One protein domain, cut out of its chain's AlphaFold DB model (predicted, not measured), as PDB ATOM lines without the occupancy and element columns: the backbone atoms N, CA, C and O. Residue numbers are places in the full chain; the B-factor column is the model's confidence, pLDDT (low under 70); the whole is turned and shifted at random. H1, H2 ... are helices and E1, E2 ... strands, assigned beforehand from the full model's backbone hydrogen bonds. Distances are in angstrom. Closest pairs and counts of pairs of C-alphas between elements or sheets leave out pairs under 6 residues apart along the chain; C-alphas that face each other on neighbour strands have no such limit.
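This is residues 2 to 88 of the 332 residues of the protein "YrdC-like domain-containing protein" of candidate division WWE3 bacterium GW2011_GWF1_42_14 (UniProt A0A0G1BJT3). What shape is it? With little regular structure, helical hairpin H1 and H2 stands at one end, strand hairpin E1 and E2 at the other, and loops with short H3 lie between. Is it compact? It is loose: 87 printed residues, 34 in named elements, mixed helices and strands, radius of gyration of the C-alphas 15.7 A, spans 43 by 29 by 28 A.

Where are the helices? H1, residues 2 to 18, runs 25.2 A from C-alpha 2 (169.386, 167.815, 140.903); H2 is residues 26 to 31, H3 50 to 53. The strands? E1 is residues 75 to 77; E2, 84 to 87, ends at (203.509, 167.677, 132.436).

What touches H1? H2 touches residues 9 to 16 alone, opposite ways at a shallow tilt of 22 degrees; C-alphas 13 and 27 are closest, 6.4 A. What pairs? N 75 and O 87 of antiparallel E1 and E2 are 2.8 A apart. Within hydrogen-bond range are 11 of 13 O i to N i+4 pairs in H1, every one in H2.

Long links? H2 to H3 and H3 to E1 are long; the printed part has no cut. Low confidence? Residues 2 to 9, 16, 19 to 22 and 67 to 70 have pLDDT under 70.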
ATOM      1  N   HIS A   2     168.039 167.357 141.323       40.38
ATOM      2  CA  HIS A   2     169.386 167.815 140.903       40.38
ATOM      3  C   HIS A   2     169.507 169.334 140.638       40.38
ATOM      4  O   HIS A   2     170.571 169.902 140.852       40.38
ATOM      5  N   SER A   3     168.423 170.013 140.236       49.81
ATOM      6  CA  SER A   3     168.437 171.466 139.971       49.81
ATOM      7  C   SER A   3     168.577 172.333 141.234       49.81
ATOM      8  O   SER A   3     169.203 173.390 141.173       49.81
ATOM      9  N   ASP A   4     168.053 171.887 142.382       49.62
ATOM     10  CA  ASP A   4     168.042 172.690 143.617       49.62
ATOM     11  C   ASP A   4     169.347 172.576 144.417       49.62
ATOM     12  O   ASP A   4     169.772 173.545 145.044       49.62
ATOM     13  N   MET A   5     170.034 171.429 144.337       49.44
ATOM     14  CA  MET A   5     171.377 171.254 144.910       49.44
ATOM     15  C   MET A   5     172.409 172.178 144.252       49.44
ATOM     16  O   MET A   5     173.257 172.733 144.949       49.44
ATOM     17  N   ASN A   6     172.312 172.384 142.933       60.22
ATOM     18  CA  ASN A   6     173.267 173.219 142.203       60.22
ATOM     19  C   ASN A   6     173.136 174.699 142.610       60.22
ATOM     20  O   ASN A   6     174.127 175.352 142.916       60.22
ATOM     21  N   LYS A   7     171.898 175.199 142.758       65.44
ATOM     22  CA  LYS A   7     171.630 176.593 143.159       65.44
ATOM     23  C   LYS A   7     172.163 176.941 144.550       65.44
ATOM     24  O   LYS A   7     172.635 178.058 144.752       65.44
ATOM     25  N   LYS A   8     172.096 176.003 145.502       68.19
ATOM     26  CA  LYS A   8     172.603 176.214 146.865       68.19
ATOM     27  C   LYS A   8     174.130 176.367 146.883       68.19
ATOM     28  O   LYS A   8     174.625 177.329 147.459       68.19
ATOM     29  N   SER A   9     174.844 175.495 146.164       69.25
ATOM     30  CA  SER A   9     176.306 175.564 146.021       69.25
ATOM     31  C   SER A   9     176.757 176.840 145.296       69.25
ATOM     32  O   SER A   9     177.665 177.534 145.754       69.25
ATOM     33  N   THR A  10     176.064 177.243 144.222       75.12
ATOM     34  CA  THR A  10     176.362 178.507 143.528       75.12
ATOM     35  C   THR A  10     176.194 179.719 144.448       75.12
ATOM     36  O   THR A  10     177.045 180.609 144.452       75.12
ATOM     37  N   GLN A  11     175.133 179.758 145.262       75.12
ATOM     38  CA  GLN A  11     174.889 180.869 146.186       75.12
ATOM     39  C   GLN A  11     175.938 180.940 147.307       75.12
ATOM     40  O   GLN A  11     176.355 182.035 147.686       75.12
ATOM     41  N   GLU A  12     176.399 179.795 147.815       74.69
ATOM     42  CA  GLU A  12     177.481 179.714 148.806       74.69
ATOM     43  C   GLU A  12     178.802 180.248 148.232       74.69
ATOM     44  O   GLU A  12     179.442 181.098 148.856       74.69
ATOM     45  N   ILE A  13     179.156 179.867 146.999       73.19
ATOM     46  CA  ILE A  13     180.342 180.391 146.300       73.19
ATOM     47  C   ILE A  13     180.236 181.911 146.096       73.19
ATOM     48  O   ILE A  13     181.193 182.637 146.376       73.19
ATOM     49  N   ILE A  14     179.074 182.419 145.667       76.38
ATOM     50  CA  ILE A  14     178.831 183.864 145.500       76.38
ATOM     51  C   ILE A  14     179.011 184.612 146.828       76.38
ATOM     52  O   ILE A  14     179.639 185.671 146.862       76.38
ATOM     53  N   ASN A  15     178.509 184.062 147.935       74.56
ATOM     54  CA  ASN A  15     178.647 184.675 149.256       74.56
ATOM     55  C   ASN A  15     180.119 184.736 149.709       74.56
ATOM     56  O   ASN A  15     180.547 185.750 150.265       74.56
ATOM     57  N   VAL A  16     180.912 183.693 149.431       69.75
ATOM     58  CA  VAL A  16     182.360 183.665 149.717       69.75
ATOM     59  C   VAL A  16     183.112 184.716 148.895       69.75
ATOM     60  O   VAL A  16     183.962 185.427 149.439       69.75
ATOM     61  N   LEU A  17     182.776 184.857 147.608       73.50
ATOM     62  CA  LEU A  17     183.385 185.848 146.716       73.50
ATOM     63  C   LEU A  17     183.026 187.289 147.124       73.50
ATOM     64  O   LEU A  17     183.899 188.158 147.144       73.50
ATOM     65  N   ASN A  18     181.773 187.541 147.519       70.88
ATOM     66  CA  ASN A  18     181.291 188.873 147.902       70.88
ATOM     67  C   ASN A  18     181.837 189.364 149.256       70.88
ATOM     68  O   ASN A  18     182.024 190.566 149.440       70.88
ATOM     69  N   ASN A  19     182.169 188.464 150.186       64.81
ATOM     70  CA  ASN A  19     182.699 188.802 151.516       64.81
ATOM     71  C   ASN A  19     184.218 189.112 151.527       64.81
ATOM     72  O   ASN A  19     184.927 188.822 152.494       64.81
ATOM     73  N   GLY A  20     184.741 189.709 150.448       55.72
ATOM     74  CA  GLY A  20     186.125 190.201 150.360       55.72
ATOM     75  C   GLY A  20     187.189 189.135 150.061       55.72
ATOM     76  O   GLY A  20     188.386 189.387 150.222       55.72
ATOM     77  N   GLY A  21     186.787 187.940 149.628       52.44
ATOM     78  CA  GLY A  21     187.694 186.840 149.315       52.44
ATOM     79  C   GLY A  21     188.344 186.970 147.938       52.44
ATOM     80  O   GLY A  21     187.918 186.315 147.000       52.44
ATOM     81  N   LYS A  22     189.460 187.704 147.828       61.12
ATOM     82  CA  LYS A  22     190.446 187.447 146.748       61.12
ATOM     83  C   LYS A  22     191.167 186.100 146.921       61.12
ATOM     84  O   LYS A  22     192.000 185.726 146.103       61.12
ATOM     85  N   ASP A  23     190.880 185.408 148.018       72.56
ATOM     86  CA  ASP A  23     191.495 184.155 148.412       72.56
ATOM     87  C   ASP A  23     190.633 182.968 147.965       72.56
ATOM     88  O   ASP A  23     189.694 182.553 148.652       72.56
ATOM     89  N   LEU A  24     190.977 182.417 146.800       75.06
ATOM     90  CA  LEU A  24     190.342 181.227 146.232       75.06
ATOM     91  C   LEU A  24     190.445 179.998 147.155       75.06
ATOM     92  O   LEU A  24     189.663 179.064 146.996       75.06
ATOM     93  N   GLN A  25     191.338 179.994 148.159       79.00
ATOM     94  CA  GLN A  25     191.446 178.895 149.127       79.00
ATOM     95  C   GLN A  25     190.247 178.803 150.077       79.00
ATOM     96  O   GLN A  25     190.068 177.775 150.731       79.00
ATOM     97  N   LYS A  26     189.420 179.851 150.180       82.44
ATOM     98  CA  LYS A  26     188.200 179.811 150.999       82.44
ATOM     99  C   LYS A  26     187.109 178.948 150.377       82.44
ATOM    100  O   LYS A  26     186.358 178.329 151.116       82.44
ATOM    101  N   ILE A  27     187.052 178.855 149.047       82.25
ATOM    102  CA  ILE A  27     185.991 178.107 148.362       82.25
ATOM    103  C   ILE A  27     186.035 176.620 148.760       82.25
ATOM    104  O   ILE A  27     185.045 176.159 149.325       82.25
ATOM    105  N   PRO A  28     187.155 175.876 148.615       83.31
ATOM    106  CA  PRO A  28     187.180 174.459 148.984       83.31
ATOM    107  C   PRO A  28     187.004 174.185 150.485       83.31
ATOM    108  O   PRO A  28     186.656 173.070 150.862       83.31
ATOM    109  N   LYS A  29     187.260 175.175 151.355       83.94
ATOM    110  CA  LYS A  29     187.039 175.040 152.805       83.94
ATOM    111  C   LYS A  29     185.554 175.028 153.158       83.94
ATOM    112  O   LYS A  29     185.168 174.298 154.061       83.94
ATOM    113  N   GLU A  30     184.756 175.816 152.446       83.75
ATOM    114  CA  GLU A  30     183.315 175.939 152.684       83.75
ATOM    115  C   GLU A  30     182.519 174.866 151.928       83.75
ATOM    116  O   GLU A  30     181.582 174.296 152.476       83.75
ATOM    117  N   VAL A  31     182.904 174.553 150.681       84.50
ATOM    118  CA  VAL A  31     182.118 173.657 149.802       84.50
ATOM    119  C   VAL A  31     182.684 172.237 149.688       84.50
ATOM    120  O   VAL A  31     182.074 171.377 149.054       84.50
ATOM    121  N   GLY A  32     183.848 171.975 150.289       85.88
ATOM    122  CA  GLY A  32     184.590 170.725 150.124       85.88
ATOM    123  C   GLY A  32     185.426 170.674 148.834       85.88
ATOM    124  O   GLY A  32     185.629 171.692 148.168       85.88
ATOM    125  N   PRO A  33     185.968 169.494 148.471       86.00
ATOM    126  CA  PRO A  33     186.814 169.336 147.291       86.00
ATOM    127  C   PRO A  33     186.116 169.785 146.002       86.00
ATOM    128  O   PRO A  33     185.016 169.337 145.687       86.00
ATOM    129  N   VAL A  34     186.789 170.634 145.223       84.69
ATOM    130  CA  VAL A  34     186.277 171.140 143.944       84.69
ATOM    131  C   VAL A  34     186.946 170.389 142.800       84.69
ATOM    132  O   VAL A  34     188.167 170.440 142.643       84.69
ATOM    133  N   ILE A  35     186.148 169.714 141.973       85.19
ATOM    134  CA  ILE A  35     186.630 169.122 140.723       85.19
ATOM    135  C   ILE A  35     186.784 170.254 139.708       85.19
ATOM    136  O   ILE A  35     185.815 170.933 139.377       85.19
ATOM    137  N   SER A  36     188.003 170.468 139.220       85.31
ATOM    138  CA  SER A  36     188.299 171.553 138.286       85.31
ATOM    139  C   SER A  36     189.231 171.104 137.164       85.31
ATOM    140  O   SER A  36     190.064 170.214 137.332       85.31
ATOM    141  N   THR A  37     189.076 171.747 136.008       84.62
ATOM    142  CA  THR A  37     189.958 171.641 134.837       84.62
ATOM    143  C   THR A  37     190.317 173.051 134.376       84.62
ATOM    144  O   THR A  37     189.731 174.028 134.842       84.62
ATOM    145  N   SER A  38     191.279 173.191 133.464       82.69
ATOM    146  CA  SER A  38     191.606 174.505 132.913       82.69
ATOM    147  C   SER A  38     190.393 175.118 132.190       82.69
ATOM    148  O   SER A  38     189.648 174.434 131.482       82.69
ATOM    149  N   ALA A  39     190.165 176.417 132.401       84.94
ATOM    150  CA  ALA A  39     188.968 177.135 131.956       84.94
ATOM    151  C   ALA A  39     189.031 177.555 130.472       84.94
ATOM    152  O   ALA A  39     188.774 178.703 130.132       84.94
ATOM    153  N   ASN A  40     189.393 176.628 129.583       83.56
ATOM    154  CA  ASN A  40     189.533 176.857 128.141       83.56
ATOM    155  C   ASN A  40     188.765 175.812 127.310       83.56
ATOM    156  O   ASN A  40     188.440 174.741 127.834       83.56
ATOM    157  N   PRO A  41     188.478 176.093 126.024       80.69
ATOM    158  CA  PRO A  41     188.036 175.077 125.072       80.69
ATOM    159  C   PRO A  41     189.062 173.945 124.941       80.69
ATOM    160  O   PRO A  41     190.272 174.158 125.055       80.69
ATOM    161  N   SER A  42     188.581 172.724 124.701       79.50
ATOM    162  CA  SER A  42     189.447 171.547 124.579       79.50
ATOM    163  C   SER A  42     190.466 171.726 123.449       79.50
ATOM    164  O   SER A  42     190.092 172.029 122.320       79.50
ATOM    165  N   GLY A  43     191.748 171.509 123.749       82.19
ATOM    166  CA  GLY A  43     192.856 171.667 122.797       82.19
ATOM    167  C   GLY A  43     193.465 173.072 122.731       82.19
ATOM    168  O   GLY A  43     194.504 173.242 122.096       82.19
ATOM    169  N   GLU A  44     192.879 174.063 123.407       82.88
ATOM    170  CA  GLU A  44     193.424 175.424 123.469       82.88
ATOM    171  C   GLU A  44     194.336 175.651 124.687       82.88
ATOM    172  O   GLU A  44     194.455 174.812 125.584       82.88
ATOM    173  N   LYS A  45     195.009 176.809 124.717       83.38
ATOM    174  CA  LYS A  45     195.775 177.242 125.890       83.38
ATOM    175  C   LYS A  45     194.821 177.609 127.039       83.38
ATOM    176  O   LYS A  45     193.718 178.079 126.765       83.38
ATOM    177  N   PRO A  46     195.233 177.431 128.309       85.38
ATOM    178  CA  PRO A  46     194.469 177.919 129.454       85.38
ATOM    179  C   PRO A  46     194.113 179.399 129.301       85.38
ATOM    180  O   PRO A  46     194.966 180.195 128.910       85.38
ATOM    181  N   ALA A  47     192.864 179.752 129.605       85.50
ATOM    182  CA  ALA A  47     192.414 181.137 129.586       85.50
ATOM    183  C   ALA A  47     193.158 181.948 130.657       85.50
ATOM    184  O   ALA A  47     193.250 181.528 131.810       85.50
ATOM    185  N   SER A  48     193.674 183.106 130.259       83.88
ATOM    186  CA  SER A  48     194.404 184.047 131.117       83.88
ATOM    187  C   SER A  48     193.520 185.182 131.651       83.88
ATOM    188  O   SER A  48     193.919 185.900 132.568       83.88
ATOM    189  N   SER A  49     192.309 185.316 131.099       84.06
ATOM    190  CA  SER A  49     191.292 186.312 131.452       84.06
ATOM    191  C   SER A  49     189.885 185.704 131.450       84.06
ATOM    192  O   SER A  49     189.637 184.650 130.851       84.06
ATOM    193  N   VAL A  50     188.932 186.382 132.097       85.69
ATOM    194  CA  VAL A  50     187.521 185.960 132.099       85.69
ATOM    195  C   VAL A  50     186.907 186.069 130.701       85.69
ATOM    196  O   VAL A  50     186.074 185.246 130.330       85.69
ATOM    197  N   GLU A  51     187.338 187.034 129.896       86.06
ATOM    198  CA  GLU A  51     186.917 187.225 128.507       86.06
ATOM    199  C   GLU A  51     187.303 186.029 127.633       86.06
ATOM    200  O   GLU A  51     186.518 185.599 126.787       86.06
ATOM    201  N   GLU A  52     188.486 185.452 127.856       85.88
ATOM    202  CA  GLU A  52     188.907 184.215 127.195       85.88
ATOM    203  C   GLU A  52     188.116 183.006 127.700       85.88
ATOM    204  O   GLU A  52     187.667 182.195 126.889       85.88
ATOM    205  N   ALA A  53     187.876 182.910 129.011       85.62
ATOM    206  CA  ALA A  53     187.099 181.819 129.598       85.62
ATOM    207  C   ALA A  53     185.632 181.816 129.123       85.62
ATOM    208  O   ALA A  53     185.035 180.753 128.954       85.62
ATOM    209  N   LYS A  54     185.055 182.996 128.852       87.00
ATOM    210  CA  LYS A  54     183.693 183.164 128.310       87.00
ATOM    211  C   LYS A  54     183.499 182.582 126.910       87.00
ATOM    212  O   LYS A  54     182.361 182.404 126.499       87.00
ATOM    213  N   LYS A  55     184.575 182.260 126.184       86.50
ATOM    214  CA  LYS A  55     184.482 181.537 124.902       86.50
ATOM    215  C   LYS A  55     184.045 180.079 125.076       86.50
ATOM    216  O   LYS A  55     183.724 179.422 124.093       86.50
ATOM    217  N   ARG A  56     184.073 179.557 126.306       80.75
ATOM    218  CA  ARG A  56     183.543 178.238 126.639       80.75
ATOM    219  C   ARG A  56     182.047 178.357 126.913       80.75
ATOM    220  O   ARG A  56     181.649 179.076 127.825       80.75
ATOM    221  N   ASP A  57     181.242 177.634 126.146       78.69
ATOM    222  CA  ASP A  57     179.791 177.642 126.305       78.69
ATOM    223  C   ASP A  57     179.347 176.966 127.615       78.69
ATOM    224  O   ASP A  57     179.978 176.020 128.093       78.69
ATOM    225  N   SER A  58     178.192 177.397 128.134       79.19
ATOM    226  CA  SER A  58     177.429 176.726 129.204       79.19
ATOM    227  C   SER A  58     178.096 176.676 130.593       79.19
ATOM    228  O   SER A  58     178.247 175.600 131.168       79.19
ATOM    229  N   ILE A  59     178.460 177.833 131.158       86.19
ATOM    230  CA  ILE A  59     178.980 177.957 132.534       86.19
ATOM    231  C   ILE A  59     178.053 178.838 133.386       86.19
ATOM    232  O   ILE A  59     177.689 179.938 132.975       86.19
ATOM    233  N   ASP A  60     177.711 178.364 134.587       86.81
ATOM    234  CA  ASP A  60     176.773 179.034 135.505       86.81
ATOM    235  C   ASP A  60     177.374 180.260 136.226       86.81
ATOM    236  O   ASP A  60     176.645 181.160 136.642       86.81
ATOM    237  N   LEU A  61     178.703 180.307 136.399       85.38
ATOM    238  CA  LEU A  61     179.404 181.354 137.149       85.38
ATOM    239  C   LEU A  61     180.810 181.615 136.591       85.38
ATOM    240  O   LEU A  61     181.606 180.693 136.433       85.38
ATOM    241  N   TYR A  62     181.147 182.892 136.399       83.12
ATOM    242  CA  TYR A  62     182.514 183.355 136.151       83.12
ATOM    243  C   TYR A  62     182.963 184.249 137.309       83.12
ATOM    244  O   TYR A  62     182.239 185.167 137.692       83.12
ATOM    245  N   ALA A  63     184.159 184.001 137.841       81.56
ATOM    246  CA  ALA A  63     184.773 184.819 138.884       81.56
ATOM    247  C   ALA A  63     186.047 185.473 138.337       81.56
ATOM    248  O   ALA A  63     186.953 184.773 137.889       81.56
ATOM    249  N   ASP A  64     186.108 186.805 138.367       82.19
ATOM    250  CA  ASP A  64     187.273 187.572 137.921       82.19
ATOM    251  C   ASP A  64     188.178 187.922 139.109       82.19
ATOM    252  O   ASP A  64     187.793 188.680 140.004       82.19
ATOM    253  N   SER A  65     189.390 187.369 139.120       70.88
ATOM    254  CA  SER A  65     190.424 187.650 140.119       70.88
ATOM    255  C   SER A  65     191.625 188.428 139.559       70.88
ATOM    256  O   SER A  65     192.616 188.577 140.281       70.88
ATOM    257  N   ARG A  66     191.496 189.031 138.359       70.38
ATOM    258  CA  ARG A  66     192.554 189.639 137.514       70.38
ATOM    259  C   ARG A  66     193.383 188.609 136.735       70.38
ATOM    260  O   ARG A  66     193.343 187.418 137.022       70.38
ATOM    261  N   ASN A  67     194.148 189.094 135.752       65.56
ATOM    262  CA  ASN A  67     194.950 188.263 134.849       65.56
ATOM    263  C   ASN A  67     195.920 187.349 135.610       65.56
ATOM    264  O   ASN A  67     196.741 187.816 136.403       65.56
ATOM    265  N   ALA A  68     195.849 186.054 135.313       64.44
ATOM    266  CA  ALA A  68     196.798 185.061 135.792       64.44
ATOM    267  C   ALA A  68     197.890 184.863 134.731       64.44
ATOM    268  O   ALA A  68     197.703 184.131 133.762       64.44
ATOM    269  N   GLU A  69     199.040 185.511 134.908       66.38
ATOM    270  CA  GLU A  69     200.230 185.313 134.062       66.38
ATOM    271  C   GLU A  69     201.079 184.121 134.541       66.38
ATOM    272  O   GLU A  69     202.299 184.210 134.639       66.38
ATOM    273  N   THR A  70     200.448 183.004 134.899       69.62
ATOM    274  CA  THR A  70     201.163 181.828 135.420       69.62
ATOM    275  C   THR A  70     201.096 180.675 134.435       69.62
ATOM    276  O   THR A  70     200.031 180.390 133.877       69.62
ATOM    277  N   ALA A  71     202.214 179.974 134.243       78.00
ATOM    278  CA  ALA A  71     202.232 178.724 133.499       78.00
ATOM    279  C   ALA A  71     201.300 177.688 134.172       78.00
ATOM    280  O   ALA A  71     200.981 177.806 135.361       78.00
ATOM    281  N   PRO A  72     200.825 176.659 133.443       82.06
ATOM    282  CA  PRO A  72     200.000 175.606 134.035       82.06
ATOM    283  C   PRO A  72     200.717 174.899 135.193       82.06
ATOM    284  O   PRO A  72     201.935 174.975 135.340       82.06
ATOM    285  N   SER A  73     199.969 174.153 136.007       83.94
ATOM    286  CA  SER A  73     200.553 173.340 137.077       83.94
ATOM    287  C   SER A  73     201.400 172.183 136.533       83.94
ATOM    288  O   SER A  73     201.019 171.520 135.556       83.94
ATOM    289  N   THR A  74     202.512 171.906 137.217       89.44
ATOM    290  CA  THR A  74     203.301 170.680 137.041       89.44
ATOM    291  C   THR A  74     202.493 169.491 137.559       89.44
ATOM    292  O   THR A  74     202.010 169.520 138.690       89.44
ATOM    293  N   ILE A  75     202.324 168.458 136.733       88.50
ATOM    294  CA  ILE A  75     201.672 167.202 137.115       88.50
ATOM    295  C   ILE A  75     202.763 166.168 137.352       88.50
ATOM    296  O   ILE A  75     203.628 165.969 136.498       88.50
ATOM    297  N   VAL A  76     202.679 165.505 138.500       91.12
ATOM    298  CA  VAL A  76     203.578 164.434 138.914       91.12
ATOM    299  C   VAL A  76     202.743 163.179 139.167       91.12
ATOM    300  O   VAL A  76     201.748 163.238 139.884       91.12
ATOM    301  N   ASP A  77     203.133 162.063 138.560       88.69
ATOM    302  CA  ASP A  77     202.559 160.738 138.791       88.69
ATOM    303  C   ASP A  77     203.417 159.993 139.821       88.69
ATOM    304  O   ASP A  77     204.621 159.801 139.625       88.69
ATOM    305  N   THR A  78     202.780 159.612 140.930       92.81
ATOM    306  CA  THR A  78     203.385 158.908 142.071       92.81
ATOM    307  C   THR A  78     202.727 157.553 142.336       92.81
ATOM    308  O   THR A  78     202.744 157.071 143.465       92.81
ATOM    309  N   THR A  79     202.070 156.961 141.336       88.81
ATOM    310  CA  THR A  79     201.393 155.660 141.484       88.81
ATOM    311  C   THR A  79     202.350 154.466 141.450       88.81
ATOM    312  O   THR A  79     201.983 153.381 141.895       88.81
ATOM    313  N   GLY A  80     203.572 154.659 140.942       87.44
ATOM    314  CA  GLY A  80     204.637 153.656 140.898       87.44
ATOM    315  C   GLY A  80     205.816 153.993 141.812       87.44
ATOM    316  O   GLY A  80     205.828 155.020 142.486       87.44
ATOM    317  N   GLU A  81     206.835 153.131 141.806       84.44
ATOM    318  CA  GLU A  81     208.077 153.353 142.567       84.44
ATOM    319  C   GLU A  81     208.916 154.517 142.008       84.44
ATOM    320  O   GLU A  81     209.640 155.179 142.752       84.44
ATOM    321  N   GLU A  82     208.792 154.797 140.708       86.88
ATOM    322  CA  GLU A  82     209.447 155.921 140.041       86.88
ATOM    323  C   GLU A  82     208.481 157.092 139.845       86.88
ATOM    324  O   GLU A  82     207.380 156.936 139.313       86.88
ATOM    325  N   ILE A  83     208.936 158.291 140.216       88.00
ATOM    326  CA  ILE A  83     208.204 159.536 139.988       88.00
ATOM    327  C   ILE A  83     208.271 159.898 138.500       88.00
ATOM    328  O   ILE A  83     209.358 160.104 137.957       88.00
ATOM    329  N   LYS A  84     207.113 160.047 137.847       90.44
ATOM    330  CA  LYS A  84     207.022 160.507 136.451       90.44
ATOM    331  C   LYS A  84     206.442 161.914 136.393       90.44
ATOM    332  O   LYS A  84     205.553 162.258 137.165       90.44
ATOM    333  N   VAL A  85     206.910 162.726 135.449       90.50
ATOM    334  CA  VAL A  85     206.433 164.105 135.253       90.50
ATOM    335  C   VAL A  85     205.713 164.188 133.906       90.50
ATOM    336  O   VAL A  85     206.319 164.570 132.908       90.50
ATOM    337  N   PRO A  86     204.430 163.787 133.828       87.56
ATOM    338  CA  PRO A  86     203.676 163.820 132.575       87.56
ATOM    339  C   PRO A  86     203.453 165.239 132.034       87.56
ATOM    340  O   PRO A  86     203.174 165.397 130.847       87.56
ATOM    341  N   ARG A  87     203.569 166.278 132.874       86.81
ATOM    342  CA  ARG A  87     203.509 167.677 132.436       86.81
ATOM    343  C   ARG A  87     204.359 168.570 133.329       86.81
ATOM    344  O   ARG A  87     204.061 168.696 134.512       86.81
ATOM    345  N   GLU A  88     205.351 169.241 132.755       87.81
ATOM    346  CA  GLU A  88     206.096 170.296 133.443       87.81
ATOM    347  C   GLU A  88     205.390 171.647 133.272       87.81
ATOM    348  O   GLU A  88     204.930 171.995 132.183       87.81
TER     349      GLU A  88